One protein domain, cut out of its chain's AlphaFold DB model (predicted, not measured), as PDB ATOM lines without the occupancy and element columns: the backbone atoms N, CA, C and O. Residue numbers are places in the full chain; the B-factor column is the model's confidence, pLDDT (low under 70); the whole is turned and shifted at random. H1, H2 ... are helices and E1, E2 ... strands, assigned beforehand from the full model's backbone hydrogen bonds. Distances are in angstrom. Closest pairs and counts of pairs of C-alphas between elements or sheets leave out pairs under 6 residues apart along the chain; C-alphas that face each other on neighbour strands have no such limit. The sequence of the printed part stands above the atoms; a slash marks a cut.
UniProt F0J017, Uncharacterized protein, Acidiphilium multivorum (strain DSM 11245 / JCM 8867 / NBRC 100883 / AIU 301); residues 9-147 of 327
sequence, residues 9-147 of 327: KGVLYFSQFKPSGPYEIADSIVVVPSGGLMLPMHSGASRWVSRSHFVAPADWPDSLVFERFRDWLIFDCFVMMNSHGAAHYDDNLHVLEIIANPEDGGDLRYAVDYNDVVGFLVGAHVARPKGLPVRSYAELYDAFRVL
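AT A GLANCE: This is residues 9 to 147 of the 327 residues of an uncharacterized protein of Acidiphilium multivorum (strain DSM 11245 / JCM 8867 / NBRC 100883 / AIU 301) (UniProt F0J017). A strongly twisted sheet of five strands has H1 and H2 over one face, while H4 packs beside edge strand E2 on that same face, making two layers. H3 is off the sheet at the end of H1, and the loop of residues 122 to 136 swings far out from H3 before H4. The printed part has 139 residues with five named strands and four named helices, in the order E1 E2 E3 E4 H1 H2 E5 H3 H4; the sheet's order is E2 E3 E4 E1 E5, all antiparallel, and the class is mixed. It is compact, with a radius of gyration of the C-alphas of 14.6 A and spans of 42 by 39 by 28 A.

HOW THE PARTS SIT: E1, residues 9 to 15, is an inner strand, antiparallel to E4, residues 46 to 55, with N 11 and O 54 2.9 A apart. E2, residues 23 to 26, forms a hairpin with E3, residues 29 to 40, where N 25 and O 29 are 2.9 A apart. E3 bends by 74 degrees at residue 37 and forms a hairpin with E4, with N 34 and O 51 2.8 A apart. E2 E3 E4 are a meander, each strand the antiparallel neighbour of the one before; with E1, neighbour of E4, they make a Greek key. H1, residues 62 to 79, runs along the strands over E4 and E1 at a height over the sheet of 8.6 A. H2, residues 84 to 90, forms a helical hairpin with H1, touching its residues 73 to 77 alone, closest at C-alphas 77 and 85, 6.3 A. E5, residues 95 to 98, is antiparallel to E1, with N 10 and O 97 2.8 A apart; E4, H1, H2 and E5 form a split strand-helix-strand unit, two strands running the same way with E1 between them, its crossover right-handed. H3, residues 118 to 121, only just touches H1, with 3 pairs of C-alphas within 8 A, closest at 79 and 121, 4.5 A. H4, residues 137 to 145, is over none of the strands; its closest C-alphas to E2 are 138 and 25, 4.4 A. Every O i to N i+4 pair is within hydrogen-bond range in H1, H2 and H4; H3 is too short for one.

IN THESE COORDINATES: E1 begins at C-alpha 9, (-116.729, 58.351, 16.459), and spans 18.8 A. E3 spans 29.1 A, E4 27.0 A and H1 25.4 A. H4 spans 12.4 A and ends at C-alpha 145, (-109.250, 60.520, -3.548).

THE WHOLE: The C-alphas of Pro 61 and Lys 130 are the two farthest apart, 43.5 A. The printed part has no cut. The links E5 to H3 and H3 to H4 are long; in the first, residues 111 to 112 pair in parallel with residues 18 to 19. Mean pLDDT of the printed part is 88.0, and it is under 70 at residues 42 to 44 and 100 to 106.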
ATOM      1  N   LYS A   9    -116.917  59.742  16.868       89.38
ATOM      2  CA  LYS A   9    -116.729  58.351  16.459       89.38
ATOM      3  C   LYS A   9    -115.357  58.196  15.810       89.38
ATOM      4  O   LYS A   9    -114.973  59.009  14.965       89.38
ATOM      5  N   GLY A  10    -114.645  57.141  16.180       91.56
ATOM      6  CA  GLY A  10    -113.402  56.750  15.541       91.56
ATOM      7  C   GLY A  10    -113.324  55.252  15.324       91.56
ATOM      8  O   GLY A  10    -113.824  54.476  16.134       91.56
ATOM      9  N   VAL A  11    -112.680  54.840  14.238       94.25
ATOM     10  CA  VAL A  11    -112.319  53.436  14.038       94.25
ATOM     11  C   VAL A  11    -110.939  53.218  14.639       94.25
ATOM     12  O   VAL A  11    -109.957  53.797  14.175       94.25
ATOM     13  N   LEU A  12    -110.873  52.404  15.687       92.94
ATOM     14  CA  LEU A  12    -109.630  51.897  16.247       92.94
ATOM     15  C   LEU A  12    -108.951  50.983  15.225       92.94
ATOM     16  O   LEU A  12    -109.583  50.065  14.697       92.94
ATOM     17  N   TYR A  13    -107.662  51.203  14.984       92.50
ATOM     18  CA  TYR A  13    -106.852  50.372  14.101       92.50
ATOM     19  C   TYR A  13    -105.405  50.244  14.591       92.50
ATOM     20  O   TYR A  13    -104.937  50.982  15.466       92.50
ATOM     21  N   PHE A  14    -104.688  49.286  13.998       90.44
ATOM     22  CA  PHE A  14    -103.308  48.962  14.343       90.44
ATOM     23  C   PHE A  14    -102.402  49.013  13.116       90.44
ATOM     24  O   PHE A  14    -102.586  48.256  12.161       90.44
ATOM     25  N   SER A  15    -101.383  49.863  13.170       89.62
ATOM     26  CA  SER A  15    -100.379  50.041  12.117       89.62
ATOM     27  C   SER A  15     -98.972  50.014  12.718       89.62
ATOM     28  O   SER A  15     -98.793  49.974  13.931       89.62
ATOM     29  N   GLN A  16     -97.932  50.023  11.886       89.69
ATOM     30  CA  GLN A  16     -96.568  50.218  12.398       89.69
ATOM     31  C   GLN A  16     -96.315  51.700  12.678       89.69
ATOM     32  O   GLN A  16     -95.858  52.050  13.761       89.69
ATOM     33  N   PHE A  17     -96.642  52.554  11.708       92.31
ATOM     34  CA  PHE A  17     -96.339  53.980  11.716       92.31
ATOM     35  C   PHE A  17     -97.562  54.810  12.099       92.31
ATOM     36  O   PHE A  17     -98.692  54.453  11.765       92.31
ATOM     37  N   LYS A  18     -97.323  55.926  12.784       92.56
ATOM     38  CA  LYS A  18     -98.351  56.873  13.239       92.56
ATOM     39  C   LYS A  18     -97.811  58.307  13.204       92.56
ATOM     40  O   LYS A  18     -96.588  58.471  13.224       92.56
ATOM     41  N   PRO A  19     -98.662  59.343  13.184       93.25
ATOM     42  CA  PRO A  19     -98.190  60.703  13.413       93.25
ATOM     43  C   PRO A  19     -97.744  60.877  14.877       93.25
ATOM     44  O   PRO A  19     -98.140  60.114  15.762       93.25
ATOM     45  N   SER A  20     -96.923  61.894  15.149       89.38
ATOM     46  CA  SER A  20     -96.467  62.237  16.510       89.38
ATOM     47  C   SER A  20     -97.570  62.807  17.409       89.38
ATOM     48  O   SER A  20     -97.423  62.843  18.627       89.38
ATOM     49  N   GLY A  21     -98.681  63.237  16.819       90.06
ATOM     50  CA  GLY A  21     -99.870  63.729  17.501       90.06
ATOM     51  C   GLY A  21    -101.075  63.693  16.562       90.06
ATOM     52  O   GLY A  21    -100.954  63.191  15.444       90.06
ATOM     53  N   PRO A  22    -102.239  64.211  16.989       91.75
ATOM     54  CA  PRO A  22    -103.407  64.325  16.125       91.75
ATOM     55  C   PRO A  22    -103.069  65.029  14.806       91.75
ATOM     56  O   PRO A  22    -102.534  66.139  14.818       91.75
ATOM     57  N   TYR A  23    -103.393  64.388  13.685       93.75
ATOM     58  CA  TYR A  23    -103.096  64.893  12.347       93.75
ATOM     59  C   TYR A  23    -104.361  64.899  11.491       93.75
ATOM     60  O   TYR A  23    -104.971  63.854  11.271       93.75
ATOM     61  N   GLU A  24    -104.773  66.081  11.039       94.75
ATOM     62  CA  GLU A  24    -105.914  66.234  10.135       94.75
ATOM     63  C   GLU A  24    -105.495  65.868   8.712       94.75
ATOM     64  O   GLU A  24    -104.508  66.392   8.202       94.75
ATOM     65  N   ILE A  25    -106.226  64.939   8.096       93.44
ATOM     66  CA  ILE A  25    -105.898  64.420   6.766       93.44
ATOM     67  C   ILE A  25    -106.714  65.151   5.700       93.44
ATOM     68  O   ILE A  25    -106.134  65.688   4.768       93.44
ATOM     69  N   ALA A  26    -108.044  65.159   5.828       93.19
ATOM     70  CA  ALA A  26    -108.961  65.851   4.918       93.19
ATOM     71  C   ALA A  26    -110.367  65.930   5.530       93.19
ATOM     72  O   ALA A  26    -110.731  65.051   6.301       93.19
ATOM     73  N   ASP A  27    -111.184  66.924   5.165       88.88
ATOM     74  CA  ASP A  27    -112.608  67.026   5.546       88.88
ATOM     75  C   ASP A  27    -112.886  66.795   7.046       88.88
ATOM     76  O   ASP A  27    -113.810  66.071   7.422       88.88
ATOM     77  N   SER A  28    -112.054  67.365   7.926       89.75
ATOM     78  CA  SER A  28    -112.119  67.149   9.380       89.75
ATOM     79  C   SER A  28    -111.904  65.701   9.844       89.75
ATOM     80  O   SER A  28    -112.113  65.407  11.025       89.75
ATOM     81  N   ILE A  29    -111.475  64.794   8.963       93.31
ATOM     82  CA  ILE A  29    -110.958  63.470   9.310       93.31
ATOM     83  C   ILE A  29    -109.592  63.646   9.961       93.31
ATOM     84  O   ILE A  29    -108.714  64.323   9.421       93.31
ATOM     85  N   VAL A  30    -109.394  63.005  11.107       93.94
ATOM     86  CA  VAL A  30    -108.149  63.107  11.870       93.94
ATOM     87  C   VAL A  30    -107.639  61.715  12.203       93.94
ATOM     88  O   VAL A  30    -108.422  60.856  12.594       93.94
ATOM     89  N   VAL A  31    -106.332  61.487  12.091       93.62
ATOM     90  CA  VAL A  31    -105.681  60.335  12.724       93.62
ATOM     91  C   VAL A  31    -105.184  60.756  14.092       93.62
ATOM     92  O   VAL A  31    -104.402  61.700  14.219       93.62
ATOM     93  N   VAL A  32    -105.639  60.051  15.121       92.25
ATOM     94  CA  VAL A  32    -105.260  60.319  16.507       92.25
ATOM     95  C   VAL A  32    -104.471  59.127  17.048       92.25
ATOM     96  O   VAL A  32    -105.035  58.040  17.170       92.25
ATOM     97  N   PRO A  33    -103.174  59.286  17.363       91.69
ATOM     98  CA  PRO A  33    -102.400  58.223  17.988       91.69
ATOM     99  C   PRO A  33    -102.850  58.020  19.442       91.69
ATOM    100  O   PRO A  33    -103.087  58.985  20.165       91.69
ATOM    101  N   SER A  34    -102.933  56.765  19.887       89.94
ATOM    102  CA  SER A  34    -103.444  56.394  21.216       89.94
ATOM    103  C   SER A  34    -102.594  55.296  21.880       89.94
ATOM    104  O   SER A  34    -103.121  54.325  22.432       89.94
ATOM    105  N   GLY A  35    -101.268  55.404  21.757       89.06
ATOM    106  CA  GLY A  35    -100.296  54.466  22.332       89.06
ATOM    107  C   GLY A  35     -99.839  53.356  21.376       89.06
ATOM    108  O   GLY A  35     -99.638  53.576  20.175       89.06
ATOM    109  N   GLY A  36     -99.609  52.167  21.925       89.62
ATOM    110  CA  GLY A  36     -99.212  50.969  21.188       89.62
ATOM    111  C   GLY A  36     -99.259  49.730  22.076       89.62
ATOM    112  O   GLY A  36     -99.386  49.842  23.296       89.62
ATOM    113  N   LEU A  37     -99.176  48.551  21.468       91.44
ATOM    114  CA  LEU A  37     -99.091  47.285  22.195       91.44
ATOM    115  C   LEU A  37     -98.378  46.202  21.384       91.44
ATOM    116  O   LEU A  37     -98.153  46.341  20.182       91.44
ATOM    117  N   MET A  38     -98.035  45.101  22.052       91.94
ATOM    118  CA  MET A  38     -97.583  43.883  21.389       91.94
ATOM    119  C   MET A  38     -98.796  43.107  20.872       91.94
ATOM    120  O   MET A  38     -99.625  42.675  21.672       91.94
ATOM    121  N   LEU A  39     -98.880  42.898  19.557       86.44
ATOM    122  CA  LEU A  39     -99.855  41.989  18.954       86.44
ATOM    123  C   LEU A  39     -99.176  40.699  18.480       86.44
ATOM    124  O   LEU A  39     -98.070  40.758  17.928       86.44
ATOM    125  N   PRO A  40     -99.823  39.534  18.656       80.75
ATOM    126  CA  PRO A  40     -99.349  38.296  18.064       80.75
ATOM    127  C   PRO A  40     -99.440  38.386  16.536       80.75
ATOM    128  O   PRO A  40    -100.472  38.742  15.972       80.75
ATOM    129  N   MET A  41     -98.348  38.048  15.862       71.56
ATOM    130  CA  MET A  41     -98.250  37.926  14.413       71.56
ATOM    131  C   MET A  41     -98.546  36.492  13.981       71.56
ATOM    132  O   MET A  41     -98.356  35.533  14.732       71.56
ATOM    133  N   HIS A  42     -98.932  36.320  12.717       63.84
ATOM    134  CA  HIS A  42     -99.198  34.996  12.144       63.84
ATOM    135  C   HIS A  42     -97.994  34.045  12.160       63.84
ATOM    136  O   HIS A  42     -98.184  32.834  12.118       63.84
ATOM    137  N   SER A  43     -96.771  34.571  12.248       59.84
ATOM    138  CA  SER A  43     -95.540  33.782  12.364       59.84
ATOM    139  C   SER A  43     -95.308  33.190  13.761       59.84
ATOM    140  O   SER A  43     -94.293  32.536  13.978       59.84
ATOM    141  N   GLY A  44     -96.202  33.441  14.727       66.81
ATOM    142  CA  GLY A  44     -96.017  33.071  16.134       66.81
ATOM    143  C   GLY A  44     -95.136  34.049  16.919       66.81
ATOM    144  O   GLY A  44     -95.065  33.965  18.143       66.81
ATOM    145  N   ALA A  45     -94.504  35.013  16.244       76.25
ATOM    146  CA  ALA A  45     -93.851  36.143  16.893       76.25
ATOM    147  C   ALA A  45     -94.891  37.126  17.448       76.25
ATOM    148  O   ALA A  45     -96.038  37.140  17.016       76.25
ATOM    149  N   SER A  46     -94.488  37.997  18.369       84.31
ATOM    150  CA  SER A  46     -95.265  39.194  18.705       84.31
ATOM    151  C   SER A  46     -94.540  40.420  18.170       84.31
ATOM    152  O   SER A  46     -93.312  40.482  18.225       84.31
ATOM    153  N   ARG A  47     -95.285  41.402  17.664       85.44
ATOM    154  CA  ARG A  47     -94.726  42.652  17.145       85.44
ATOM    155  C   ARG A  47     -95.342  43.840  17.864       85.44
ATOM    156  O   ARG A  47     -96.545  43.860  18.110       85.44
ATOM    157  N   TRP A  48     -94.511  44.830  18.172       90.19
ATOM    158  CA  TRP A  48     -95.001  46.121  18.638       90.19
ATOM    159  C   TRP A  48     -95.703  46.846  17.490       90.19
ATOM    160  O   TRP A  48     -95.109  47.040  16.427       90.19
ATOM    161  N   VAL A  49     -96.948  47.251  17.715       90.81
ATOM    162  CA  VAL A  49     -97.749  48.025  16.766       90.81
ATOM    163  C   VAL A  49     -98.247  49.307  17.418       90.81
ATOM    164  O   VAL A  49     -98.528  49.362  18.617       90.81
ATOM    165  N   SER A  50     -98.355  50.345  16.604       91.69
ATOM    166  CA  SER A  50     -98.992  51.602  16.952       91.69
ATOM    167  C   SER A  50    -100.504  51.414  17.008       91.69
ATOM    168  O   SER A  50    -101.102  50.837  16.099       91.69
ATOM    169  N   ARG A  51    -101.115  51.923  18.077       92.12
ATOM    170  CA  ARG A  51    -102.567  52.001  18.238       92.12
ATOM    171  C   ARG A  51    -103.011  53.414  17.874       92.12
ATOM    172  O   ARG A  51    -102.464  54.367  18.433       92.12
ATOM    173  N   SER A  52    -103.978  53.540  16.970       92.31
ATOM    174  CA  SER A  52    -104.479  54.839  16.509       92.31
ATOM    175  C   SER A  52    -105.971  54.781  16.178       92.31
ATOM    176  O   SER A  52    -106.540  53.702  15.999       92.31
ATOM    177  N   HIS A  53    -106.590  55.953  16.048       93.62
ATOM    178  CA  HIS A  53    -107.986  56.118  15.653       93.62
ATOM    179  C   HIS A  53    -108.100  56.907  14.361       93.62
ATOM    180  O   HIS A  53    -107.547  58.000  14.251       93.62
ATOM    181  N   PHE A  54    -108.880  56.384  13.420       94.56
ATOM    182  CA  PHE A  54    -109.407  57.146  12.296       94.56
ATOM    183  C   PHE A  54    -110.678  57.861  12.759       94.56
ATOM    184  O   PHE A  54    -111.715  57.227  12.946       94.56
ATOM    185  N   VAL A  55    -110.590  59.164  13.008       94.62
ATOM    186  CA  VAL A  55    -111.664  59.971  13.599       94.62
ATOM    187  C   VAL A  55    -112.481  60.631  12.503       94.62
ATOM    188  O   VAL A  55    -111.992  61.521  11.808       94.62
ATOM    189  N   ALA A  56    -113.742  60.232  12.380       92.94
ATOM    190  CA  ALA A  56    -114.654  60.761  11.373       92.94
ATOM    191  C   ALA A  56    -115.396  62.019  11.866       92.94
ATOM    192  O   ALA A  56    -115.484  62.263  13.081       92.94
ATOM    193  N   PRO A  57    -115.906  62.874  10.961       91.31
ATOM    194  CA  PRO A  57    -116.862  63.929  11.302       91.31
ATOM    195  C   PRO A  57    -118.045  63.403  12.127       91.31
ATOM    196  O   PRO A  57    -118.477  62.261  11.970       91.31
ATOM    197  N   ALA A  58    -118.541  64.221  13.059       88.44
ATOM    198  CA  ALA A  58    -119.537  63.787  14.044       88.44
ATOM    199  C   ALA A  58    -120.903  63.443  13.422       88.44
ATOM    200  O   ALA A  58    -121.662  62.659  13.989       88.44
ATOM    201  N   ASP A  59    -121.204  64.028  12.267       90.25
ATOM    202  CA  ASP A  59    -122.443  63.880  11.507       90.25
ATOM    203  C   ASP A  59    -122.450  62.658  10.576       90.25
ATOM    204  O   ASP A  59    -123.484  62.341   9.985       90.25
ATOM    205  N   TRP A  60    -121.333  61.932  10.452       92.75
ATOM    206  CA  TRP A  60    -121.275  60.762   9.583       92.75
ATOM    207  C   TRP A  60    -122.014  59.548  10.180       92.75
ATOM    208  O   TRP A  60    -121.825  59.199  11.356       92.75
ATOM    209  N   PRO A  61    -122.833  58.849   9.369       93.25
ATOM    210  CA  PRO A  61    -123.381  57.555   9.756       93.25
ATOM    211  C   PRO A  61    -122.278  56.489   9.774       93.25
ATOM    212  O   PRO A  61    -121.329  56.554   8.994       93.25
ATOM    213  N   ASP A  62    -122.428  55.472  10.624       92.56
ATOM    214  CA  ASP A  62    -121.405  54.435  10.852       92.56
ATOM    215  C   ASP A  62    -120.987  53.717   9.560       92.56
ATOM    216  O   ASP A  62    -119.807  53.431   9.362       92.56
ATOM    217  N   SER A  63    -121.930  53.484   8.640       92.38
ATOM    218  CA  SER A  63    -121.650  52.875   7.335       92.38
ATOM    219  C   SER A  63    -120.666  53.697   6.500       92.38
ATOM    220  O   SER A  63    -119.735  53.135   5.927       92.38
ATOM    221  N   LEU A  64    -120.831  55.022   6.476       93.75
ATOM    222  CA  LEU A  64    -119.924  55.923   5.770       93.75
ATOM    223  C   LEU A  64    -118.563  55.991   6.466       93.75
ATOM    224  O   LEU A  64    -117.537  56.073   5.796       93.75
ATOM    225  N   VAL A  65    -118.533  55.917   7.802       93.25
ATOM    226  CA  VAL A  65    -117.277  55.874   8.564       93.25
ATOM    227  C   VAL A  65    -116.447  54.651   8.173       93.25
ATOM    228  O   VAL A  65    -115.264  54.801   7.883       93.25
ATOM    229  N   PHE A  66    -117.057  53.464   8.097       91.81
ATOM    230  CA  PHE A  66    -116.355  52.248   7.678       91.81
ATOM    231  C   PHE A  66    -115.927  52.270   6.208       91.81
ATOM    232  O   PHE A  66    -114.809  51.855   5.903       91.81
ATOM    233  N   GLU A  67    -116.778  52.770   5.308       92.06
ATOM    234  CA  GLU A  67    -116.432  52.940   3.891       92.06
ATOM    235  C   GLU A  67    -115.189  53.829   3.740       92.06
ATOM    236  O   GLU A  67    -114.201  53.439   3.118       92.06
ATOM    237  N   ARG A  68    -115.195  54.993   4.397       94.06
ATOM    238  CA  ARG A  68    -114.091  55.958   4.344       94.06
ATOM    239  C   ARG A  68    -112.842  55.470   5.055       94.06
ATOM    240  O   ARG A  68    -111.742  55.747   4.588       94.06
ATOM    241  N   PHE A  69    -113.001  54.728   6.144       94.81
ATOM    242  CA  PHE A  69    -111.887  54.079   6.817       94.81
ATOM    243  C   PHE A  69    -111.205  53.052   5.908       94.81
ATOM    244  O   PHE A  69    -109.980  53.029   5.858       94.81
ATOM    245  N   ARG A  70    -111.960  52.246   5.148       92.94
ATOM    246  CA  ARG A  70    -111.385  51.294   4.184       92.94
ATOM    247  C   ARG A  70    -110.605  52.009   3.078       92.94
ATOM    248  O   ARG A  70    -109.469  51.624   2.809       92.94
ATOM    249  N   ASP A  71    -111.183  53.049   2.474       93.75
ATOM    250  CA  ASP A  71    -110.503  53.858   1.448       93.75
ATOM    251  C   ASP A  71    -109.194  54.454   1.986       93.75
ATOM    252  O   ASP A  71    -108.141  54.373   1.347       93.75
ATOM    253  N   TRP A  72    -109.252  55.024   3.191       95.69
ATOM    254  CA  TRP A  72    -108.090  55.574   3.876       95.69
ATOM    255  C   TRP A  72    -107.050  54.500   4.217       95.69
ATOM    256  O   TRP A  72    -105.858  54.733   4.035       95.69
ATOM    257  N   LEU A  73    -107.468  53.311   4.651       94.50
ATOM    258  CA  LEU A  73    -106.559  52.223   5.000       94.50
ATOM    259  C   LEU A  73    -105.779  51.711   3.782       94.50
ATOM    260  O   LEU A  73    -104.589  51.414   3.897       94.50
ATOM    261  N   ILE A  74    -106.434  51.626   2.617       94.94
ATOM    262  CA  ILE A  74    -105.781  51.290   1.343       94.94
ATOM    263  C   ILE A  74    -104.676  52.307   1.045       94.94
ATOM    264  O   ILE A  74    -103.541  51.926   0.748       94.94
ATOM    265  N   PHE A  75    -104.995  53.595   1.173       96.44
ATOM    266  CA  PHE A  75    -104.032  54.676   1.011       96.44
ATOM    267  C   PHE A  75    -102.877  54.591   2.021       96.44
ATOM    268  O   PHE A  75    -101.716  54.655   1.620       96.44
ATOM    269  N   ASP A  76    -103.173  54.394   3.307       95.62
ATOM    270  CA  ASP A  76    -102.167  54.307   4.368       95.62
ATOM    271  C   ASP A  76    -101.182  53.163   4.113       95.62
ATOM    272  O   ASP A  76     -99.966  53.366   4.111       95.62
ATOM    273  N   CYS A  77    -101.701  51.970   3.803       94.00
ATOM    274  CA  CYS A  77    -100.884  50.796   3.511       94.00
ATOM    275  C   CYS A  77     -99.991  51.001   2.279       94.00
ATOM    276  O   CYS A  77     -98.870  50.484   2.243       94.00
ATOM    277  N   PHE A  78    -100.477  51.752   1.284       95.75
ATOM    278  CA  PHE A  78     -99.718  52.106   0.089       95.75
ATOM    279  C   PHE A  78     -98.593  53.095   0.414       95.75
ATOM    280  O   PHE A  78     -97.425  52.772   0.214       95.75
ATOM    281  N   VAL A  79     -98.919  54.259   0.985       95.69
ATOM    282  CA  VAL A  79     -97.949  55.331   1.278       95.69
ATOM    283  C   VAL A  79     -96.893  54.884   2.281       95.69
ATOM    284  O   VAL A  79     -95.714  55.189   2.122       95.69
ATOM    285  N   MET A  80     -97.300  54.151   3.316       92.88
ATOM    286  CA  MET A  80     -96.393  53.706   4.372       92.88
ATOM    287  C   MET A  80     -95.646  52.419   4.015       92.88
ATOM    288  O   MET A  80     -94.815  51.964   4.804       92.88
ATOM    289  N   MET A  81     -95.939  51.820   2.852       88.69
ATOM    290  CA  MET A  81     -95.384  50.537   2.414       88.69
ATOM    291  C   MET A  81     -95.494  49.453   3.490       88.69
ATOM    292  O   MET A  81     -94.577  48.663   3.724       88.69
ATOM    293  N   ASN A  82     -96.647  49.420   4.155       83.69
ATOM    294  CA  ASN A  82     -96.876  48.606   5.333       83.69
ATOM    295  C   ASN A  82     -98.195  47.843   5.217       83.69
ATOM    296  O   ASN A  82     -99.266  48.433   5.273       83.69
ATOM    297  N   SER A  83     -98.123  46.516   5.120       77.69
ATOM    298  CA  SER A  83     -99.309  45.668   4.994       77.69
ATOM    299  C   SER A  83     -99.985  45.321   6.323       77.69
ATOM    300  O   SER A  83    -101.028  44.673   6.313       77.69
ATOM    301  N   HIS A  84     -99.431  45.729   7.472       79.00
ATOM    302  CA  HIS A  84    -100.006  45.379   8.776       79.00
ATOM    303  C   HIS A  84    -101.410  45.943   8.983       79.00
ATOM    304  O   HIS A  84    -102.248  45.247   9.545       79.00
ATOM    305  N   GLY A  85    -101.679  47.162   8.507       81.12
ATOM    306  CA  GLY A  85    -103.013  47.757   8.601       81.12
ATOM    307  C   GLY A  85    -104.065  46.902   7.889       81.12
ATOM    308  O   GLY A  85    -105.070  46.536   8.492       81.12
ATOM    309  N   ALA A  86    -103.786  46.515   6.640       82.00
ATOM    310  CA  ALA A  86    -104.650  45.640   5.850       82.00
ATOM    311  C   ALA A  86    -104.810  44.244   6.482       82.00
ATOM    312  O   ALA A  86    -105.926  43.755   6.606       82.00
ATOM    313  N   ALA A  87    -103.727  43.633   6.973       78.00
ATOM    314  CA  ALA A  87    -103.800  42.323   7.625       78.00
ATOM    315  C   ALA A  87    -104.685  42.340   8.888       78.00
ATOM    316  O   ALA A  87    -105.513  41.456   9.086       78.00
ATOM    317  N   HIS A  88    -104.557  43.371   9.731       81.31
ATOM    318  CA  HIS A  88    -105.404  43.519  10.918       81.31
ATOM    319  C   HIS A  88    -106.860  43.853  10.572       81.31
ATOM    320  O   HIS A  88    -107.769  43.510  11.332       81.31
ATOM    321  N   TYR A  89    -107.090  44.525   9.443       83.81
ATOM    322  CA  TYR A  89    -108.431  44.753   8.922       83.81
ATOM    323  C   TYR A  89    -109.107  43.436   8.535       83.81
ATOM    324  O   TYR A  89    -110.215  43.182   9.005       83.81
ATOM    325  N   ASP A  90    -108.407  42.569   7.798       79.31
ATOM    326  CA  ASP A  90    -108.896  41.240   7.404       79.31
ATOM    327  C   ASP A  90    -109.154  40.318   8.612       79.31
ATOM    328  O   ASP A  90    -110.115  39.545   8.624       79.31
ATOM    329  N   ASP A  91    -108.341  40.435   9.668       77.94
ATOM    330  CA  ASP A  91    -108.539  39.727  10.941       77.94
ATOM    331  C   ASP A  91    -109.686  40.310  11.802       77.94
ATOM    332  O   ASP A  91    -109.954  39.800  12.892       77.94
ATOM    333  N   ASN A  92    -110.389  41.352  11.336       81.88
ATOM    334  CA  ASN A  92    -111.447  42.067  12.065       81.88
ATOM    335  C   ASN A  92    -110.990  42.636  13.423       81.88
ATOM    336  O   ASN A  92    -111.762  42.694  14.378       81.88
ATOM    337  N   LEU A  93    -109.734  43.081  13.519       78.69
ATOM    338  CA  LEU A  93    -109.185  43.708  14.732       78.69
ATOM    339  C   LEU A  93    -109.508  45.207  14.839       78.69
ATOM    340  O   LEU A  93    -108.950  45.899  15.689       78.69
ATOM    341  N   HIS A  94    -110.380  45.723  13.976       82.56
ATOM    342  CA  HIS A  94    -110.805  47.114  13.964       82.56
ATOM    343  C   HIS A  94    -112.170  47.263  14.642       82.56
ATOM    344  O   HIS A  94    -113.048  46.414  14.493       82.56
ATOM    345  N   VAL A  95    -112.358  48.343  15.400       86.56
ATOM    346  CA  VAL A  95    -113.575  48.565  16.197       86.56
ATOM    347  C   VAL A  95    -114.007  50.017  16.069       86.56
ATOM    348  O   VAL A  95    -113.189  50.919  16.223       86.56
ATOM    349  N   LEU A  96    -115.291  50.252  15.795       87.94
ATOM    350  CA  LEU A  96    -115.866  51.590  15.895       87.94
ATOM    351  C   LEU A  96    -116.123  51.906  17.369       87.94
ATOM    352  O   LEU A  96    -116.907  51.223  18.025       87.94
ATOM    353  N   GLU A  97    -115.476  52.946  17.882       89.69
ATOM    354  CA  GLU A  97    -115.626  53.388  19.263       89.69
ATOM    355  C   GLU A  97    -115.784  54.906  19.367       89.69
ATOM    356  O   GLU A  97    -115.435  55.670  18.464       89.69
ATOM    357  N   ILE A  98    -116.359  55.357  20.482       81.56
ATOM    358  CA  ILE A  98    -116.376  56.777  20.828       81.56
ATOM    359  C   ILE A  98    -115.027  57.101  21.456       81.56
ATOM    360  O   ILE A  98    -114.614  56.455  22.419       81.56
ATOM    361  N   ILE A  99    -114.347  58.111  20.924       78.44
ATOM    362  CA  ILE A  99    -113.014  58.478  21.389       78.44
ATOM    363  C   ILE A  99    -113.135  59.205  22.726       78.44
ATOM    364  O   ILE A  99    -113.637  60.330  22.798       78.44
ATOM    365  N   ALA A 100    -112.650  58.560  23.784       66.00
ATOM    366  CA  ALA A 100    -112.292  59.240  25.022       66.00
ATOM    367  C   ALA A 100    -110.975  59.997  24.798       66.00
ATOM    368  O   ALA A 100    -110.127  59.509  24.053       66.00
ATOM    369  N   ASN A 101    -110.800  61.175  25.414       63.66
ATOM    370  CA  ASN A 101    -109.565  61.966  25.314       63.66
ATOM    371  C   ASN A 101    -108.329  61.057  25.480       63.66
ATOM    372  O   ASN A 101    -108.112  60.552  26.582       63.66
ATOM    373  N   PRO A 102    -107.539  60.811  24.420       61.12
ATOM    374  CA  PRO A 102    -106.423  59.888  24.523       61.12
ATOM    375  C   PRO A 102    -105.301  60.572  25.307       61.12
ATOM    376  O   PRO A 102    -104.664  61.499  24.813       61.12
ATOM    377  N   GLU A 103    -105.072  60.125  26.542       55.72
ATOM    378  CA  GLU A 103    -103.981  60.617  27.401       55.72
ATOM    379  C   GLU A 103    -102.595  60.102  26.944       55.72
ATOM    380  O   GLU A 103    -101.565  60.651  27.325       55.72
ATOM    381  N   ASP A 104    -102.549  59.112  26.040       54.97
ATOM    382  CA  ASP A 104    -101.342  58.351  25.665       54.97
ATOM    383  C   ASP A 104    -100.547  58.901  24.460       54.97
ATOM    384  O   ASP A 104     -99.869  58.162  23.736       54.97
ATOM    385  N   GLY A 105    -100.554  60.219  24.247       55.44
ATOM    386  CA  GLY A 105     -99.772  60.876  23.184       55.44
ATOM    387  C   GLY A 105     -98.239  60.792  23.336       55.44
ATOM    388  O   GLY A 105     -97.517  61.322  22.498       55.44
ATOM    389  N   GLY A 106     -97.722  60.157  24.395       63.50
ATOM    390  CA  GLY A 106     -96.292  60.139  24.727       63.50
ATOM    391  C   GLY A 106     -95.437  59.089  24.002       63.50
ATOM    392  O   GLY A 106     -94.213  59.221  23.983       63.50
ATOM    393  N   ASP A 107     -96.025  58.041  23.411       79.62
ATOM    394  CA  ASP A 107     -95.229  57.001  22.740       79.62
ATOM    395  C   ASP A 107     -94.812  57.427  21.326       79.62
ATOM    396  O   ASP A 107     -95.582  57.292  20.374       79.62
ATOM    397  N   LEU A 108     -93.567  57.892  21.196       83.81
ATOM    398  CA  LEU A 108     -92.965  58.336  19.935       83.81
ATOM    399  C   LEU A 108     -92.337  57.204  19.104       83.81
ATOM    400  O   LEU A 108     -91.770  57.467  18.040       83.81
ATOM    401  N   ARG A 109     -92.407  55.939  19.544       87.94
ATOM    402  CA  ARG A 109     -91.917  54.823  18.721       87.94
ATOM    403  C   ARG A 109     -92.701  54.765  17.414       87.94
ATOM    404  O   ARG A 109     -93.928  54.798  17.420       87.94
ATOM    405  N   TYR A 110     -91.967  54.664  16.307       89.50
ATOM    406  CA  TYR A 110     -92.515  54.672  14.945       89.50
ATOM    407  C   TYR A 110     -93.363  55.913  14.605       89.50
ATOM    408  O   TYR A 110     -94.156  55.867  13.662       89.50
ATOM    409  N   ALA A 111     -93.193  57.016  15.344       91.88
ATOM    410  CA  ALA A 111     -93.761  58.297  14.958       91.88
ATOM    411  C   ALA A 111     -93.096  58.794  13.666       91.88
ATOM    412  O   ALA A 111     -91.873  58.746  13.524       91.88
ATOM    413  N   VAL A 112     -93.912  59.271  12.732       92.06
ATOM    414  CA  VAL A 112     -93.500  59.788  11.425       92.06
ATOM    415  C   VAL A 112     -93.957  61.236  11.299       92.06
ATOM    416  O   VAL A 112     -95.053  61.586  11.740       92.06
ATOM    417  N   ASP A 113     -93.125  62.081  10.688       93.12
ATOM    418  CA  ASP A 113     -93.544  63.426  10.299       93.12
ATOM    419  C   ASP A 113     -94.495  63.337   9.103       93.12
ATOM    420  O   ASP A 113     -94.079  63.170   7.958       93.12
ATOM    421  N   TYR A 114     -95.795  63.440   9.371       95.12
ATOM    422  CA  TYR A 114     -96.818  63.385   8.330       95.12
ATOM    423  C   TYR A 114     -96.778  64.599   7.386       95.12
ATOM    424  O   TYR A 114     -97.456  64.583   6.365       95.12
ATOM    425  N   ASN A 115     -95.966  65.628   7.651       95.56
ATOM    426  CA  ASN A 115     -95.739  66.710   6.690       95.56
ATOM    427  C   ASN A 115     -94.691  66.360   5.622       95.56
ATOM    428  O   ASN A 115     -94.616  67.055   4.610       95.56
ATOM    429  N   ASP A 116     -93.921  65.285   5.811       94.25
ATOM    430  CA  ASP A 116     -92.967  64.779   4.826       94.25
ATOM    431  C   ASP A 116     -92.911  63.245   4.836       94.25
ATOM    432  O   ASP A 116     -92.057  62.617   5.467       94.25
ATOM    433  N   VAL A 117     -93.824  62.625   4.088       94.75
ATOM    434  CA  VAL A 117     -93.918  61.159   3.982       94.75
ATOM    435  C   VAL A 117     -93.346  60.619   2.673       94.75
ATOM    436  O   VAL A 117     -93.435  59.420   2.406       94.75
ATOM    437  N   VAL A 118     -92.714  61.464   1.848       94.50
ATOM    438  CA  VAL A 118     -92.244  61.048   0.515       94.50
ATOM    439  C   VAL A 118     -91.204  59.929   0.598       94.50
ATOM    440  O   VAL A 118     -91.174  59.049  -0.256       94.50
ATOM    441  N   GLY A 119     -90.384  59.910   1.656       93.44
ATOM    442  CA  GLY A 119     -89.432  58.829   1.911       93.44
ATOM    443  C   GLY A 119     -90.120  57.476   2.109       93.44
ATOM    444  O   GLY A 119     -89.647  56.476   1.578       93.44
ATOM    445  N   PHE A 120     -91.257  57.438   2.806       93.44
ATOM    446  CA  PHE A 120     -92.066  56.225   2.958       93.44
ATOM    447  C   PHE A 120     -92.706  55.827   1.628       93.44
ATOM    448  O   PHE A 120     -92.521  54.690   1.192       93.44
ATOM    449  N   LEU A 121     -93.317  56.800   0.939       94.94
ATOM    450  CA  LEU A 121     -93.986  56.602  -0.348       94.94
ATOM    451  C   LEU A 121     -93.057  56.042  -1.422       94.94
ATOM    452  O   LEU A 121     -93.513  55.352  -2.315       94.94
ATOM    453  N   VAL A 122     -91.758  56.335  -1.380       93.31
ATOM    454  CA  VAL A 122     -90.807  55.782  -2.356       93.31
ATOM    455  C   VAL A 122     -89.988  54.622  -1.800       93.31
ATOM    456  O   VAL A 122     -89.072  54.160  -2.472       93.31
ATOM    457  N   GLY A 123     -90.304  54.141  -0.588       87.44
ATOM    458  CA  GLY A 123     -89.660  53.025   0.114       87.44
ATOM    459  C   GLY A 123     -88.232  53.302   0.614       87.44
ATOM    460  O   GLY A 123     -87.456  52.371   0.838       87.44
ATOM    461  N   ALA A 124     -87.866  54.570   0.778       87.12
ATOM    462  CA  ALA A 124     -86.596  55.071   1.305       87.12
ATOM    463  C   ALA A 124     -86.793  55.771   2.672       87.12
ATOM    464  O   ALA A 124     -86.315  56.879   2.905       87.12
ATOM    465  N   HIS A 125     -87.512  55.112   3.587       81.19
ATOM    466  CA  HIS A 125     -87.974  55.682   4.862       81.19
ATOM    467  C   HIS A 125     -86.853  56.099   5.838       81.19
ATOM    468  O   HIS A 125     -87.091  56.915   6.720       81.19
ATOM    469  N   VAL A 126     -85.633  55.567   5.687       81.50
ATOM    470  CA  VAL A 126     -84.473  55.927   6.534       81.50
ATOM    471  C   VAL A 126     -83.813  57.230   6.078       81.50
ATOM    472  O   VAL A 126     -83.309  57.995   6.895       81.50
ATOM    473  N   ALA A 127     -83.788  57.481   4.769       78.56
ATOM    474  CA  ALA A 127     -83.127  58.639   4.187       78.56
ATOM    475  C   ALA A 127     -83.866  59.069   2.921       78.56
ATOM    476  O   ALA A 127     -83.739  58.435   1.869       78.56
ATOM    477  N   ARG A 128     -84.618  60.172   3.026       84.25
ATOM    478  CA  ARG A 128     -85.344  60.763   1.899       84.25
ATOM    479  C   ARG A 128     -84.380  61.017   0.728       84.25
ATOM    480  O   ARG A 128     -83.377  61.714   0.921       84.25
ATOM    481  N   PRO A 129     -84.669  60.513  -0.485       86.19
ATOM    482  CA  PRO A 129     -83.828  60.760  -1.646       86.19
ATOM    483  C   PRO A 129     -83.670  62.258  -1.928       86.19
ATOM    484  O   PRO A 129     -84.615  63.044  -1.806       86.19
ATOM    485  N   LYS A 130     -82.458  62.666  -2.319       85.38
ATOM    486  CA  LYS A 130     -82.192  64.049  -2.729       85.38
ATOM    487  C   LYS A 130     -82.973  64.359  -4.009       85.38
ATOM    488  O   LYS A 130     -82.990  63.548  -4.927       85.38
ATOM    489  N   GLY A 131     -83.582  65.543  -4.072       86.56
ATOM    490  CA  GLY A 131     -84.287  66.029  -5.264       86.56
ATOM    491  C   GLY A 131     -85.773  65.669  -5.350       86.56
ATOM    492  O   GLY A 131     -86.438  66.159  -6.256       86.56
ATOM    493  N   LEU A 132     -86.315  64.884  -4.413       91.06
ATOM    494  CA  LEU A 132     -87.763  64.681  -4.325       91.06
ATOM    495  C   LEU A 132     -88.445  65.834  -3.568       91.06
ATOM    496  O   LEU A 132     -87.873  66.335  -2.591       91.06
ATOM    497  N   PRO A 133     -89.650  66.261  -3.996       90.44
ATOM    498  CA  PRO A 133     -90.409  67.284  -3.292       90.44
ATOM    499  C   PRO A 133     -90.883  66.764  -1.931       90.44
ATOM    500  O   PRO A 133     -91.194  65.583  -1.785       90.44
ATOM    501  N   VAL A 134     -90.985  67.669  -0.955       92.25
ATOM    502  CA  VAL A 134     -91.737  67.400   0.279       92.25
ATOM    503  C   VAL A 134     -93.200  67.194  -0.102       92.25
ATOM    504  O   VAL A 134     -93.746  67.968  -0.891       92.25
ATOM    505  N   ARG A 135     -93.809  66.139   0.437       94.62
ATOM    506  CA  ARG A 135     -95.232  65.839   0.275       94.62
ATOM    507  C   ARG A 135     -95.816  65.481   1.624       94.62
ATOM    508  O   ARG A 135     -95.327  64.550   2.273       94.62
ATOM    509  N   SER A 136     -96.861  66.200   2.014       96.38
ATOM    510  CA  SER A 136     -97.589  65.857   3.228       96.38
ATOM    511  C   SER A 136     -98.526  64.674   2.988       96.38
ATOM    512  O   SER A 136     -98.965  64.400   1.870       96.38
ATOM    513  N   TYR A 137     -98.837  63.959   4.061       97.25
ATOM    514  CA  TYR A 137     -99.779  62.850   4.061       97.25
ATOM    515  C   TYR A 137    -101.185  63.316   3.655       97.25
ATOM    516  O   TYR A 137    -101.851  62.631   2.883       97.25
ATOM    517  N   ALA A 138    -101.601  64.506   4.106       97.38
ATOM    518  CA  ALA A 138    -102.854  65.143   3.701       97.38
ATOM    519  C   ALA A 138    -102.902  65.414   2.184       97.38
ATOM    520  O   ALA A 138    -103.825  64.963   1.508       97.38
ATOM    521  N   GLU A 139    -101.864  66.052   1.624       97.19
ATOM    522  CA  GLU A 139    -101.769  66.326   0.177       97.19
ATOM    523  C   GLU A 139    -101.860  65.047  -0.668       97.19
ATOM    524  O   GLU A 139    -102.534  65.014  -1.699       97.19
ATOM    525  N   LEU A 140    -101.174  63.983  -0.241       97.19
ATOM    526  CA  LEU A 140    -101.202  62.700  -0.941       97.19
ATOM    527  C   LEU A 140    -102.566  62.013  -0.829       97.19
ATOM    528  O   LEU A 140    -102.992  61.367  -1.788       97.19
ATOM    529  N   TYR A 141    -103.262  62.149   0.302       97.44
ATOM    530  CA  TYR A 141    -104.594  61.573   0.469       97.44
ATOM    531  C   TYR A 141    -105.617  62.265  -0.429       97.44
ATOM    532  O   TYR A 141    -106.402  61.594  -1.103       97.44
ATOM    533  N   ASP A 142    -105.571  63.593  -0.519       96.25
ATOM    534  CA  ASP A 142    -106.427  64.342  -1.439       96.25
ATOM    535  C   ASP A 142    -106.161  63.958  -2.899       96.25
ATOM    536  O   ASP A 142    -107.108  63.722  -3.654       96.25
ATOM    537  N   ALA A 143    -104.890  63.786  -3.282       96.56
ATOM    538  CA  ALA A 143    -104.535  63.267  -4.602       96.56
ATOM    539  C   ALA A 143    -105.090  61.848  -4.834       96.56
ATOM    540  O   ALA A 143    -105.678  61.576  -5.881       96.56
ATOM    541  N   PHE A 144    -104.984  60.954  -3.846       97.25
ATOM    542  CA  PHE A 144    -105.515  59.588  -3.919       97.25
ATOM    543  C   PHE A 144    -107.039  59.554  -4.150       97.25
ATOM    544  O   PHE A 144    -107.547  58.781  -4.974       97.25
ATOM    545  N   ARG A 145    -107.782  60.430  -3.466       95.31
ATOM    546  CA  ARG A 145    -109.250  60.520  -3.548       95.31
ATOM    547  C   ARG A 145    -109.777  60.934  -4.917       95.31
ATOM    548  O   ARG A 145    -110.936  60.638  -5.224       95.31
ATOM    549  N   VAL A 146    -108.955  61.578  -5.741       96.12
ATOM    550  CA  VAL A 146    -109.328  62.015  -7.096       96.12
ATOM    551  C   VAL A 146    -108.705  61.166  -8.205       96.12
ATOM    552  O   VAL A 146    -108.950  61.436  -9.379       96.12
ATOM    553  N   LEU A 147    -107.947  60.116  -7.860       97.25
ATOM    554  CA  LEU A 147    -107.424  59.166  -8.846       97.25
ATOM    555  C   LEU A 147    -108.543  58.528  -9.670       97.25
ATOM    556  O   LEU A 147    -109.620  58.218  -9.151       97.25
TER     557      LEU A 147